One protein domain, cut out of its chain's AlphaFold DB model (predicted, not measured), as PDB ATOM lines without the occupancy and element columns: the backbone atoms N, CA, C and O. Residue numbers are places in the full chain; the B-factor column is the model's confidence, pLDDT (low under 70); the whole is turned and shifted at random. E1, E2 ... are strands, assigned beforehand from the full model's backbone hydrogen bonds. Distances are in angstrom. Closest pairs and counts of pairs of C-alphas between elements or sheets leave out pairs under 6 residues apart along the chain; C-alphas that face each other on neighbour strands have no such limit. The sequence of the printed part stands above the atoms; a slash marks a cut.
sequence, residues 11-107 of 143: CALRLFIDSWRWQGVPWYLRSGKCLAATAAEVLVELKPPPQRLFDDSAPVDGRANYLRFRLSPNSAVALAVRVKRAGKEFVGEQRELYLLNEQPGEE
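This is residues 11 to 107 of the 143 residues of the protein "Glucose-6-phosphate 1-dehydrogenase" of Acidithiobacillus ferridurans (UniProt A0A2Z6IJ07). A twisted wall of four antiparallel strands, E3 to E6, makes the main body, and a separate two-strand hairpin, E1 and E2, is set off beyond its edge strand E3. A long loop, residues 46 to 65, extends from the ends of E3 and E4, and residues 18 to 23 stick out at the turn of the first hairpin. The printed part has 97 residues with six named strands, E1 to E6 in that order, and no named helix; the class is all strand, though under half of the residues, 46, are in named elements. The large sheet has the order E3, E4, E5, E6, and the whole is loose, with a radius of gyration of the C-alphas of 16.9 A and spans of 49 by 39 by 28 A.

E1, residues 11 to 16, and E2, residues 26 to 32, form an antiparallel hairpin at 163 degrees, with N 13 and O 29 within hydrogen-bond range at 2.8 A. E2 and E3, residues 40 to 45, are near each other, with 8 pairs of C-alphas within 10 A. E3 and E4, residues 66 to 72, are an antiparallel hairpin at 172 degrees, with N 42 and O 69 2.8 A apart. E4 and E5, residues 75 to 84, form the next hairpin, at 161 degrees, with N 68 and O 78 2.8 A apart. E5 and E6, residues 92 to 101, form another at 161 degrees, where N 79 and O 97 are 2.9 A apart. E3 to E6 are a meander, each strand the antiparallel neighbour of the one before. E3 and E6 are the edge strands and are apart. The sheet is twisted: its C-alphas lie up to 4.1 A off the best plane. E1 is apart from E3, E4, E5 and E6.

E1 begins at C-alpha 11, (7.090, -27.153, 40.255), and E2 measures 19.9 A from first to last C-alpha. E3 begins at C-alpha 40, (6.630, -25.470, 26.051), and E4 measures 18.4 A. E5 and E6, the longest strands with 10 residues each, measure 28.8 A and 28.6 A. E6 ends at C-alpha 101, (4.746, -25.286, 11.458).

The C-alphas of Lys 88 and Glu 107, the two farthest apart, are 50.7 A from each other. The printed part has no cut. The link from E3 to E4, 20 residues, is long, and that from E4 to E5 is tight. Residues 18 to 23 stand free. The mean pLDDT of the printed part is 81.5; residue 53, residues 55 to 63 and residues 102 to 107 are under 70.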
ATOM      1  N   CYS A  11       8.338 -27.535  39.612       79.69
ATOM      2  CA  CYS A  11       7.090 -27.153  40.255       79.69
ATOM      3  C   CYS A  11       5.913 -27.710  39.444       79.69
ATOM      4  O   CYS A  11       5.903 -27.650  38.206       79.69
ATOM      5  N   ALA A  12       4.913 -28.255  40.137       86.00
ATOM      6  CA  ALA A  12       3.667 -28.713  39.543       86.00
ATOM      7  C   ALA A  12       2.475 -28.230  40.373       86.00
ATOM      8  O   ALA A  12       2.374 -28.527  41.559       86.00
ATOM      9  N   LEU A  13       1.545 -27.531  39.728       85.81
ATOM     10  CA  LEU A  13       0.381 -26.924  40.363       85.81
ATOM     11  C   LEU A  13      -0.901 -27.457  39.737       85.81
ATOM     12  O   LEU A  13      -0.963 -27.741  38.537       85.81
ATOM     13  N   ARG A  14      -1.943 -27.558  40.561       89.56
ATOM     14  CA  ARG A  14      -3.314 -27.810  40.122       89.56
ATOM     15  C   ARG A  14      -4.167 -26.610  40.502       89.56
ATOM     16  O   ARG A  14      -4.294 -26.298  41.679       89.56
ATOM     17  N   LEU A  15      -4.783 -25.995  39.506       89.50
ATOM     18  CA  LEU A  15      -5.603 -24.801  39.638       89.50
ATOM     19  C   LEU A  15      -7.027 -25.082  39.157       89.50
ATOM     20  O   LEU A  15      -7.273 -26.003  38.372       89.50
ATOM     21  N   PHE A  16      -7.963 -24.263  39.617       87.38
ATOM     22  CA  PHE A  16      -9.330 -24.227  39.119       87.38
ATOM     23  C   PHE A  16      -9.688 -22.785  38.792       87.38
ATOM     24  O   PHE A  16      -9.362 -21.879  39.552       87.38
ATOM     25  N   ILE A  17     -10.357 -22.586  37.660       87.38
ATOM     26  CA  ILE A  17     -10.839 -21.269  37.254       87.38
ATOM     27  C   ILE A  17     -12.303 -21.169  37.663       87.38
ATOM     28  O   ILE A  17     -13.143 -21.904  37.134       87.38
ATOM     29  N   ASP A  18     -12.604 -20.251  38.579       88.69
ATOM     30  CA  ASP A  18     -13.972 -19.993  39.025       88.69
ATOM     31  C   ASP A  18     -14.744 -19.181  37.977       88.69
ATOM     32  O   ASP A  18     -14.834 -17.957  38.002       88.69
ATOM     33  N   SER A  19     -15.239 -19.887  36.964       88.94
ATOM     34  CA  SER A  19     -16.131 -19.332  35.951       88.94
ATOM     35  C   SER A  19     -17.074 -20.408  35.434       88.94
ATOM     36  O   SER A  19     -16.729 -21.591  35.400       88.94
ATOM     37  N   TRP A  20     -18.237 -19.993  34.933       91.25
ATOM     38  CA  TRP A  20     -19.242 -20.907  34.374       91.25
ATOM     39  C   TRP A  20     -18.679 -21.832  33.282       91.25
ATOM     40  O   TRP A  20     -19.111 -22.974  33.146       91.25
ATOM     41  N   ARG A  21     -17.701 -21.355  32.498       90.62
ATOM     42  CA  ARG A  21     -17.107 -22.115  31.392       90.62
ATOM     43  C   ARG A  21     -16.114 -23.177  31.867       90.62
ATOM     44  O   ARG A  21     -16.001 -24.218  31.223       90.62
ATOM     45  N   TRP A  22     -15.407 -22.919  32.965       90.44
ATOM     46  CA  TRP A  22     -14.323 -23.771  33.471       90.44
ATOM     47  C   TRP A  22     -14.659 -24.481  34.784       90.44
ATOM     48  O   TRP A  22     -13.808 -25.164  35.355       90.44
ATOM     49  N   GLN A  23     -15.904 -24.372  35.245       91.94
ATOM     50  CA  GLN A  23     -16.369 -25.007  36.468       91.94
ATOM     51  C   GLN A  23     -16.070 -26.514  36.462       91.94
ATOM     52  O   GLN A  23     -16.486 -27.261  35.573       91.94
ATOM     53  N   GLY A  24     -15.324 -26.966  37.473       89.94
ATOM     54  CA  GLY A  24     -14.940 -28.369  37.637       89.94
ATOM     55  C   GLY A  24     -13.862 -28.874  36.669       89.94
ATOM     56  O   GLY A  24     -13.574 -30.071  36.677       89.94
ATOM     57  N   VAL A  25     -13.252 -28.007  35.852       93.06
ATOM     58  CA  VAL A  25     -12.137 -28.365  34.964       93.06
ATOM     59  C   VAL A  25     -10.807 -28.043  35.660       93.06
ATOM     60  O   VAL A  25     -10.525 -26.868  35.897       93.06
ATOM     61  N   PRO A  26      -9.980 -29.048  36.004       92.88
ATOM     62  CA  PRO A  26      -8.674 -28.800  36.601       92.88
ATOM     63  C   PRO A  26      -7.668 -28.329  35.545       92.88
ATOM     64  O   PRO A  26      -7.567 -28.915  34.467       92.88
ATOM     65  N   TRP A  27      -6.881 -27.319  35.894       90.69
ATOM     66  CA  TRP A  27      -5.731 -26.854  35.126       90.69
ATOM     67  C   TRP A  27      -4.457 -27.340  35.800       90.69
ATOM     68  O   TRP A  27      -4.266 -27.115  36.993       90.69
ATOM     69  N   TYR A  28      -3.588 -28.012  35.051       89.00
ATOM     70  CA  TYR A  28      -2.301 -28.477  35.559       89.00
ATOM     71  C   TYR A  28      -1.183 -27.663  34.927       89.00
ATOM     72  O   TYR A  28      -1.034 -27.668  33.707       89.00
ATOM     73  N   LEU A  29      -0.384 -27.002  35.757       87.44
ATOM     74  CA  LEU A  29       0.819 -26.303  35.324       87.44
ATOM     75  C   LEU A  29       2.034 -27.093  35.796       87.44
ATOM     76  O   LEU A  29       2.072 -27.537  36.940       87.44
ATOM     77  N   ARG A  30       3.012 -27.306  34.915       87.38
ATOM     78  CA  ARG A  30       4.272 -27.979  35.246       87.38
ATOM     79  C   ARG A  30       5.420 -27.212  34.621       87.38
ATOM     80  O   ARG A  30       5.377 -26.916  33.431       87.38
ATOM     81  N   SER A  31       6.439 -26.925  35.414       85.56
ATOM     82  CA  SER A  31       7.661 -26.271  34.962       85.56
ATOM     83  C   SER A  31       8.849 -26.893  35.675       85.56
ATOM     84  O   SER A  31       8.757 -27.239  36.848       85.56
ATOM     85  N   GLY A  32       9.968 -27.056  34.982       83.44
ATOM     86  CA  GLY A  32      11.182 -27.560  35.603       83.44
ATOM     87  C   GLY A  32      12.412 -27.397  34.728       83.44
ATOM     88  O   GLY A  32      12.320 -27.181  33.520       83.44
ATOM     89  N   LYS A  33      13.580 -27.495  35.357       80.25
ATOM     90  CA  LYS A  33      14.900 -27.462  34.721       80.25
ATOM     91  C   LYS A  33      15.485 -28.876  34.681       80.25
ATOM     92  O   LYS A  33      15.111 -29.726  35.481       80.25
ATOM     93  N   CYS A  34      16.400 -29.127  33.743       77.44
ATOM     94  CA  CYS A  34      17.066 -30.430  33.572       77.44
ATOM     95  C   CYS A  34      16.105 -31.619  33.352       77.44
ATOM     96  O   CYS A  34      16.418 -32.755  33.705       77.44
ATOM     97  N   LEU A  35      14.941 -31.363  32.751       81.12
ATOM     98  CA  LEU A  35      14.004 -32.405  32.336       81.12
ATOM     99  C   LEU A  35      14.504 -33.129  31.075       81.12
ATOM    100  O   LEU A  35      15.349 -32.618  30.342       81.12
ATOM    101  N   ALA A  36      13.945 -34.313  30.800       80.62
ATOM    102  CA  ALA A  36      14.339 -35.165  29.672       80.62
ATOM    103  C   ALA A  36      14.160 -34.507  28.288       80.62
ATOM    104  O   ALA A  36      14.785 -34.932  27.319       80.62
ATOM    105  N   ALA A  37      13.306 -33.484  28.191       82.50
ATOM    106  CA  ALA A  37      13.095 -32.708  26.980       82.50
ATOM    107  C   ALA A  37      12.822 -31.237  27.313       82.50
ATOM    108  O   ALA A  37      12.135 -30.926  28.287       82.50
ATOM    109  N   THR A  38      13.307 -30.341  26.453       83.44
ATOM    110  CA  THR A  38      12.905 -28.930  26.444       83.44
ATOM    111  C   THR A  38      11.626 -28.795  25.625       83.44
ATOM    112  O   THR A  38      11.616 -29.082  24.423       83.44
ATOM    113  N   ALA A  39      10.540 -28.379  26.268       85.81
ATOM    114  CA  ALA A  39       9.261 -28.173  25.609       85.81
ATOM    115  C   ALA A  39       8.434 -27.113  26.341       85.81
ATOM    116  O   ALA A  39       8.386 -27.097  27.569       85.81
ATOM    117  N   ALA A  40       7.755 -26.265  25.571       86.88
ATOM    118  CA  ALA A  40       6.630 -25.470  26.051       86.88
ATOM    119  C   ALA A  40       5.384 -25.979  25.327       86.88
ATOM    120  O   ALA A  40       5.289 -25.854  24.103       86.88
ATOM    121  N   GLU A  41       4.470 -26.614  26.059       89.00
ATOM    122  CA  GLU A  41       3.305 -27.293  25.493       89.00
ATOM    123  C   GLU A  41       2.044 -27.032  26.320       89.00
ATOM    124  O   GLU A  41       2.085 -26.978  27.548       89.00
ATOM    125  N   VAL A  42       0.910 -26.925  25.630       90.94
ATOM    126  CA  VAL A  42      -0.432 -26.906  26.215       90.94
ATOM    127  C   VAL A  42      -1.167 -28.152  25.739       90.94
ATOM    128  O   VAL A  42      -1.300 -28.376  24.535       90.94
ATOM    129  N   LEU A  43      -1.652 -28.963  26.678       91.88
ATOM    130  CA  LEU A  43      -2.427 -30.169  26.398       91.88
ATOM    131  C   LEU A  43      -3.852 -30.001  26.926       91.88
ATOM    132  O   LEU A  43      -4.057 -29.771  28.115       91.88
ATOM    133  N   VAL A  44      -4.832 -30.152  26.042       92.75
ATOM    134  CA  VAL A  44      -6.256 -30.132  26.376       92.75
ATOM    135  C   VAL A  44      -6.804 -31.541  26.218       92.75
ATOM    136  O   VAL A  44      -6.968 -32.022  25.099       92.75
ATOM    137  N   GLU A  45      -7.099 -32.200  27.333       91.81
ATOM    138  CA  GLU A  45      -7.749 -33.510  27.335       91.81
ATOM    139  C   GLU A  45      -9.271 -33.353  27.266       91.81
ATOM    140  O   GLU A  45      -9.885 -32.602  28.028       91.81
ATOM    141  N   LEU A  46      -9.894 -34.059  26.329       89.25
ATOM    142  CA  LEU A  46     -11.337 -34.045  26.136       89.25
ATOM    143  C   LEU A  46     -11.995 -35.098  27.023       89.25
ATOM    144  O   LEU A  46     -11.451 -36.170  27.269       89.25
ATOM    145  N   LYS A  47     -13.221 -34.820  27.468       85.38
ATOM    146  CA  LYS A  47     -14.024 -35.840  28.146       85.38
ATOM    147  C   LYS A  47     -14.319 -36.993  27.177       85.38
ATOM    148  O   LYS A  47     -14.516 -36.745  25.983       85.38
ATOM    149  N   PRO A  48     -14.388 -38.242  27.670       78.69
ATOM    150  CA  PRO A  48     -14.828 -39.354  26.843       78.69
ATOM    151  C   PRO A  48     -16.239 -39.073  26.298       78.69
ATOM    152  O   PRO A  48     -17.058 -38.467  27.001       78.69
ATOM    153  N   PRO A  49     -16.539 -39.486  25.055       75.19
ATOM    154  CA  PRO A  49     -17.871 -39.316  24.498       75.19
ATOM    155  C   PRO A  49     -18.900 -40.092  25.340       75.19
ATOM    156  O   PRO A  49     -18.588 -41.170  25.849       75.19
ATOM    157  N   PRO A  50     -20.141 -39.590  25.469       73.50
ATOM    158  CA  PRO A  50     -21.186 -40.270  26.237       73.50
ATOM    159  C   PRO A  50     -21.561 -41.630  25.629       73.50
ATOM    160  O   PRO A  50     -22.009 -42.527  26.338       73.50
ATOM    161  N   GLN A  51     -21.368 -41.790  24.316       70.88
ATOM    162  CA  GLN A  51     -21.589 -43.042  23.608       70.88
ATOM    163  C   GLN A  51     -20.297 -43.845  23.486       70.88
ATOM    164  O   GLN A  51     -19.270 -43.367  22.997       70.88
ATOM    165  N   ARG A  52     -20.398 -45.113  23.868       71.50
ATOM    166  CA  ARG A  52     -19.368 -46.129  23.689       71.50
ATOM    167  C   ARG A  52     -19.396 -46.642  22.252       71.50
ATOM    168  O   ARG A  52     -20.088 -47.602  21.949       71.50
ATOM    169  N   LEU A  53     -18.681 -45.958  21.358       68.94
ATOM    170  CA  LEU A  53     -18.614 -46.327  19.934       68.94
ATOM    171  C   LEU A  53     -17.790 -47.600  19.664       68.94
ATOM    172  O   LEU A  53     -17.901 -48.183  18.589       68.94
ATOM    173  N   PHE A  54     -16.964 -48.009  20.627       71.62
ATOM    174  CA  PHE A  54     -16.111 -49.193  20.558       71.62
ATOM    175  C   PHE A  54     -16.308 -50.041  21.813       71.62
ATOM    176  O   PHE A  54     -16.563 -49.491  22.889       71.62
ATOM    177  N   ASP A  55     -16.150 -51.354  21.709       66.00
ATOM    178  CA  ASP A  55     -16.323 -52.260  22.854       66.00
ATOM    179  C   ASP A  55     -15.257 -52.009  23.941       66.00
ATOM    180  O   ASP A  55     -15.490 -52.235  25.127       66.00
ATOM    181  N   ASP A  56     -14.122 -51.425  23.545       68.44
ATOM    182  CA  ASP A  56     -13.002 -50.997  24.391       68.44
ATOM    183  C   ASP A  56     -13.022 -49.495  24.746       68.44
ATOM    184  O   ASP A  56     -12.026 -48.924  25.193       68.44
ATOM    185  N   SER A  57     -14.155 -48.823  24.530       58.53
ATOM    186  CA  SER A  57     -14.306 -47.372  24.740       58.53
ATOM    187  C   SER A  57     -14.264 -46.928  26.205       58.53
ATOM    188  O   SER A  57     -14.130 -45.732  26.467       58.53
ATOM    189  N   ALA A  58     -14.380 -47.856  27.158       57.34
ATOM    190  CA  ALA A  58     -14.048 -47.582  28.547       57.34
ATOM    191  C   ALA A  58     -12.526 -47.713  28.700       57.34
ATOM    192  O   ALA A  58     -12.001 -48.812  28.509       57.34
ATOM    193  N   PRO A  59     -11.798 -46.631  29.017       53.62
ATOM    194  CA  PRO A  59     -10.360 -46.732  29.152       53.62
ATOM    195  C   PRO A  59     -10.048 -47.562  30.397       53.62
ATOM    196  O   PRO A  59     -10.251 -47.105  31.517       53.62
ATOM    197  N   VAL A  60      -9.570 -48.791  30.194       52.72
ATOM    198  CA  VAL A  60      -8.789 -49.487  31.225       52.72
ATOM    199  C   VAL A  60      -7.396 -48.845  31.277       52.72
ATOM    200  O   VAL A  60      -6.935 -48.523  32.359       52.72
ATOM    201  N   ASP A  61      -6.827 -48.508  30.105       53.50
ATOM    202  CA  ASP A  61      -5.513 -47.849  29.942       53.50
ATOM    203  C   ASP A  61      -5.469 -46.796  28.800       53.50
ATOM    204  O   ASP A  61      -4.410 -46.288  28.423       53.50
ATOM    205  N   GLY A  62      -6.613 -46.476  28.178       55.75
ATOM    206  CA  GLY A  62      -6.679 -45.614  26.990       55.75
ATOM    207  C   GLY A  62      -6.694 -44.121  27.327       55.75
ATOM    208  O   GLY A  62      -7.598 -43.655  28.018       55.75
ATOM    209  N   ARG A  63      -5.742 -43.341  26.804       63.56
ATOM    210  CA  ARG A  63      -5.789 -41.875  26.917       63.56
ATOM    211  C   ARG A  63      -7.028 -41.321  26.209       63.56
ATOM    212  O   ARG A  63      -7.447 -41.825  25.166       63.56
ATOM    213  N   ALA A  64      -7.621 -40.284  26.793       79.75
ATOM    214  CA  ALA A  64      -8.710 -39.561  26.159       79.75
ATOM    215  C   ALA A  64      -8.228 -38.860  24.878       79.75
ATOM    216  O   ALA A  64      -7.028 -38.630  24.695       79.75
ATOM    217  N   ASN A  65      -9.167 -38.491  24.001       88.81
ATOM    218  CA  ASN A  65      -8.844 -37.605  22.885       88.81
ATOM    219  C   ASN A  65      -8.244 -36.309  23.442       88.81
ATOM    220  O   ASN A  65      -8.719 -35.797  24.457       88.81
ATOM    221  N   TYR A  66      -7.235 -35.762  22.775       91.69
ATOM    222  CA  TYR A  66      -6.601 -34.529  23.224       91.69
ATOM    223  C   TYR A  66      -6.218 -33.629  22.062       91.69
ATOM    224  O   TYR A  66      -5.987 -34.087  20.942       91.69
ATOM    225  N   LEU A  67      -6.106 -32.340  22.365       93.25
ATOM    226  CA  LEU A  67      -5.504 -31.338  21.502       93.25
ATOM    227  C   LEU A  67      -4.217 -30.842  22.161       93.25
ATOM    228  O   LEU A  67      -4.233 -30.415  23.313       93.25
ATOM    229  N   ARG A  68      -3.102 -30.925  21.442       92.75
ATOM    230  CA  ARG A  68      -1.780 -30.515  21.909       92.75
ATOM    231  C   ARG A  68      -1.279 -29.359  21.064       92.75
ATOM    232  O   ARG A  68      -1.208 -29.471  19.844       92.75
ATOM    233  N   PHE A  69      -0.894 -28.283  21.729       88.94
ATOM    234  CA  PHE A  69      -0.195 -27.156  21.134       88.94
ATOM    235  C   PHE A  69       1.230 -27.165  21.659       88.94
ATOM    236  O   PHE A  69       1.445 -27.020  22.860       88.94
ATOM    237  N   ARG A  70       2.202 -27.342  20.771       87.19
ATOM    238  CA  ARG A  70       3.614 -27.149  21.081       87.19
ATOM    239  C   ARG A  70       4.025 -25.774  20.611       87.19
ATOM    240  O   ARG A  70       3.820 -25.446  19.452       87.19
ATOM    241  N   LEU A  71       4.575 -24.991  21.528       83.69
ATOM    242  CA  LEU A  71       5.004 -23.614  21.305       83.69
ATOM    243  C   LEU A  71       6.521 -23.523  21.114       83.69
ATOM    244  O   LEU A  71       7.007 -22.634  20.430       83.69
ATOM    245  N   SER A  72       7.281 -24.430  21.734       80.25
ATOM    246  CA  SER A  72       8.745 -24.442  21.674       80.25
ATOM    247  C   SER A  72       9.285 -25.873  21.819       80.25
ATOM    248  O   SER A  72       8.676 -26.688  22.529       80.25
ATOM    249  N   PRO A  73      10.410 -26.229  21.168       80.44
ATOM    250  CA  PRO A  73      11.213 -25.408  20.253       80.44
ATOM    251  C   PRO A  73      10.570 -25.194  18.881       80.44
ATOM    252  O   PRO A  73      10.782 -24.148  18.289       80.44
ATOM    253  N   ASN A  74       9.747 -26.138  18.417       82.12
ATOM    254  CA  ASN A  74       9.077 -26.045  17.123       82.12
ATOM    255  C   ASN A  74       7.574 -25.925  17.344       82.12
ATOM    256  O   ASN A  74       6.994 -26.740  18.075       82.12
ATOM    257  N   SER A  75       6.957 -24.946  16.689       83.75
ATOM    258  CA  SER A  75       5.513 -24.765  16.746       83.75
ATOM    259  C   SER A  75       4.805 -25.923  16.049       83.75
ATOM    260  O   SER A  75       5.050 -26.207  14.876       83.75
ATOM    261  N   ALA A  76       3.925 -26.614  16.763       87.56
ATOM    262  CA  ALA A  76       3.155 -27.718  16.209       87.56
ATOM    263  C   ALA A  76       1.785 -27.836  16.870       87.56
ATOM    264  O   ALA A  76       1.602 -27.499  18.040       87.56
ATOM    265  N   VAL A  77       0.826 -28.377  16.127       90.25
ATOM    266  CA  VAL A  77      -0.503 -28.714  16.631       90.25
ATOM    267  C   VAL A  77      -0.749 -30.191  16.384       90.25
ATOM    268  O   VAL A  77      -0.523 -30.689  15.283       90.25
ATOM    269  N   ALA A  78      -1.214 -30.899  17.409       93.69
ATOM    270  CA  ALA A  78      -1.534 -32.312  17.316       93.69
ATOM    271  C   ALA A  78      -2.941 -32.591  17.849       93.69
ATOM    272  O   ALA A  78      -3.287 -32.160  18.947       93.69
ATOM    273  N   LEU A  79      -3.740 -33.336  17.093       94.25
ATOM    274  CA  LEU A  79      -5.058 -33.805  17.507       94.25
ATOM    275  C   LEU A  79      -5.031 -35.328  17.624       94.25
ATOM    276  O   LEU A  79      -4.915 -36.030  16.619       94.25
ATOM    277  N   ALA A  80      -5.161 -35.842  18.843       92.25
ATOM    278  CA  ALA A  80      -5.303 -37.267  19.085       92.25
ATOM    279  C   ALA A  80      -6.773 -37.676  19.116       92.25
ATOM    280  O   ALA A  80      -7.558 -37.180  19.929       92.25
ATOM    281  N   VAL A  81      -7.123 -38.615  18.243       89.19
ATOM    282  CA  VAL A  81      -8.473 -39.157  18.099       89.19
ATOM    283  C   VAL A  81      -8.443 -40.674  18.053       89.19
ATOM    284  O   VAL A  81      -7.531 -41.284  17.493       89.19
ATOM    285  N   ARG A  82      -9.471 -41.305  18.619       84.94
ATOM    286  CA  ARG A  82      -9.694 -42.742  18.450       84.94
ATOM    287  C   ARG A  82     -10.358 -43.018  17.103       84.94
ATOM    288  O   ARG A  82     -11.443 -42.507  16.832       84.94
ATOM    289  N   VAL A  83      -9.728 -43.848  16.280       86.38
ATOM    290  CA  VAL A  83     -10.256 -44.298  14.983       86.38
ATOM    291  C   VAL A  83     -10.539 -45.794  15.023       86.38
ATOM    292  O   VAL A  83      -9.884 -46.535  15.755       86.38
ATOM    293  N   LYS A  84     -11.516 -46.255  14.236       85.62
ATOM    294  CA  LYS A  84     -11.808 -47.686  14.116       85.62
ATOM    295  C   LYS A  84     -10.613 -48.399  13.485       85.62
ATOM    296  O   LYS A  84     -10.191 -48.032  12.388       85.62
ATOM    297  N   ARG A  85     -10.119 -49.454  14.134       84.81
ATOM    298  CA  ARG A  85      -9.137 -50.344  13.515       84.81
ATOM    299  C   ARG A  85      -9.800 -51.111  12.369       84.81
ATOM    300  O   ARG A  85     -10.916 -51.611  12.507       84.81
ATOM    301  N   ALA A  86      -9.119 -51.215  11.230       82.75
ATOM    302  CA  ALA A  86      -9.603 -52.026  10.118       82.75
ATOM    303  C   ALA A  86      -9.749 -53.493  10.556       82.75
ATOM    304  O   ALA A  86      -8.821 -54.079  11.111       82.75
ATOM    305  N   GLY A  87     -10.919 -54.083  10.316       83.38
ATOM    306  CA  GLY A  87     -11.233 -55.436  10.760       83.38
ATOM    307  C   GLY A  87     -12.717 -55.620  11.062       83.38
ATOM    308  O   GLY A  87     -13.523 -54.695  10.934       83.38
ATOM    309  N   LYS A  88     -13.075 -56.847  11.446       77.62
ATOM    310  CA  LYS A  88     -14.443 -57.204  11.856       77.62
ATOM    311  C   LYS A  88     -14.747 -56.801  13.302       77.62
ATOM    312  O   LYS A  88     -15.912 -56.668  13.654       77.62
ATOM    313  N   GLU A  89     -13.710 -56.603  14.111       78.69
ATOM    314  CA  GLU A  89     -13.826 -56.227  15.517       78.69
ATOM    315  C   GLU A  89     -14.214 -54.746  15.677       78.69
ATOM    316  O   GLU A  89     -13.852 -53.891  14.862       78.69
ATOM    317  N   PHE A  90     -14.947 -54.430  16.746       75.69
ATOM    318  CA  PHE A  90     -15.323 -53.062  17.123       75.69
ATOM    319  C   PHE A  90     -14.317 -52.468  18.116       75.69
ATOM    320  O   PHE A  90     -14.669 -51.994  19.194       75.69
ATOM    321  N   VAL A  91     -13.043 -52.491  17.719       80.56
ATOM    322  CA  VAL A  91     -11.903 -51.996  18.504       80.56
ATOM    323  C   VAL A  91     -11.388 -50.698  17.889       80.56
ATOM    324  O   VAL A  91     -11.220 -50.587  16.667       80.56
ATOM    325  N   GLY A  92     -11.153 -49.701  18.737       80.00
ATOM    326  CA  GLY A  92     -10.557 -48.433  18.329       80.00
ATOM    327  C   GLY A  92      -9.064 -48.374  18.645       80.00
ATOM    328  O   GLY A  92      -8.586 -49.000  19.584       80.00
ATOM    329  N   GLU A  93      -8.317 -47.568  17.904       83.31
ATOM    330  CA  GLU A  93      -6.939 -47.216  18.246       83.31
ATOM    331  C   GLU A  93      -6.741 -45.705  18.192       83.31
ATOM    332  O   GLU A  93      -7.366 -45.007  17.392       83.31
ATOM    333  N   GLN A  94      -5.887 -45.185  19.068       86.19
ATOM    334  CA  GLN A  94      -5.585 -43.763  19.086       86.19
ATOM    335  C   GLN A  94      -4.603 -43.423  17.966       86.19
ATOM    336  O   GLN A  94      -3.548 -44.045  17.832       86.19
ATOM    337  N   ARG A  95      -4.946 -42.413  17.172       89.31
ATOM    338  CA  ARG A  95      -4.090 -41.835  16.138       89.31
ATOM    339  C   ARG A  95      -3.926 -40.349  16.405       89.31
ATOM    340  O   ARG A  95      -4.888 -39.670  16.754       89.31
ATOM    341  N   GLU A  96      -2.701 -39.862  16.256       93.19
ATOM    342  CA  GLU A  96      -2.377 -38.444  16.377       93.19
ATOM    343  C   GLU A  96      -2.220 -37.852  14.973       93.19
ATOM    344  O   GLU A  96      -1.389 -38.305  14.186       93.19
ATOM    345  N   LEU A  97      -3.053 -36.865  14.648       92.75
ATOM    346  CA  LEU A  97      -2.908 -36.024  13.466       92.75
ATOM    347  C   LEU A  97      -1.985 -34.867  13.839       92.75
ATOM    348  O   LEU A  97      -2.348 -34.057  14.689       92.75
ATOM    349  N   TYR A  98      -0.801 -34.812  13.238       93.06
ATOM    350  CA  TYR A  98       0.259 -33.877  13.609       93.06
ATOM    351  C   TYR A  98       0.540 -32.889  12.477       93.06
ATOM    352  O   TYR A  98       0.838 -33.294  11.354       93.06
ATOM    353  N   LEU A  99       0.458 -31.598  12.787       89.00
ATOM    354  CA  LEU A  99       0.827 -30.499  11.905       89.00
ATOM    355  C   LEU A  99       2.020 -29.761  12.514       89.00
ATOM    356  O   LEU A  99       1.914 -29.181  13.593       89.00
ATOM    357  N   LEU A 100       3.138 -29.769  11.800       86.69
ATOM    358  CA  LEU A 100       4.341 -29.025  12.151       86.69
ATOM    359  C   LEU A 100       4.362 -27.708  11.373       86.69
ATOM    360  O   LEU A 100       4.247 -27.723  10.150       86.69
ATOM    361  N   ASN A 101       4.517 -26.588  12.074       78.38
ATOM    362  CA  ASN A 101       4.746 -25.286  11.458       78.38
ATOM    363  C   ASN A 101       6.242 -24.967  11.541       78.38
ATOM    364  O   ASN A 101       6.694 -24.291  12.461       78.38
ATOM    365  N   GLU A 102       7.015 -25.497  10.596       67.88
ATOM    366  CA  GLU A 102       8.403 -25.089  10.382       67.88
ATOM    367  C   GLU A 102       8.419 -23.951   9.360       67.88
ATOM    368  O   GLU A 102       8.341 -24.185   8.154       67.88
ATOM    369  N   GLN A 103       8.484 -22.706   9.840       60.88
ATOM    370  CA  GLN A 103       8.710 -21.548   8.977       60.88
ATOM    371  C   GLN A 103      10.197 -21.179   8.998       60.88
ATOM    372  O   GLN A 103      10.695 -20.699  10.019       60.88
ATOM    373  N   PRO A 104      10.942 -21.395   7.900       54.19
ATOM    374  CA  PRO A 104      12.296 -20.873   7.801       54.19
ATOM    375  C   PRO A 104      12.241 -19.338   7.793       54.19
ATOM    376  O   PRO A 104      11.669 -18.748   6.880       54.19
ATOM    377  N   GLY A 105      12.836 -18.704   8.808       56.41
ATOM    378  CA  GLY A 105      12.889 -17.241   8.938       56.41
ATOM    379  C   GLY A 105      11.810 -16.616   9.825       56.41
ATOM    380  O   GLY A 105      11.538 -15.430   9.671       56.41
ATOM    381  N   GLU A 106      11.187 -17.382  10.729       58.59
ATOM    382  CA  GLU A 106      10.320 -16.812  11.769       58.59
ATOM    383  C   GLU A 106      11.112 -15.787  12.607       58.59
ATOM    384  O   GLU A 106      12.189 -16.103  13.121       58.59
ATOM    385  N   GLU A 107      10.598 -14.553  12.707       55.16
ATOM    386  CA  GLU A 107      11.191 -13.490  13.531       55.16
ATOM    387  C   GLU A 107      11.354 -13.976  14.970       55.16
ATOM    388  O   GLU A 107      10.468 -14.631  15.535       55.16
TER     389      GLU A 107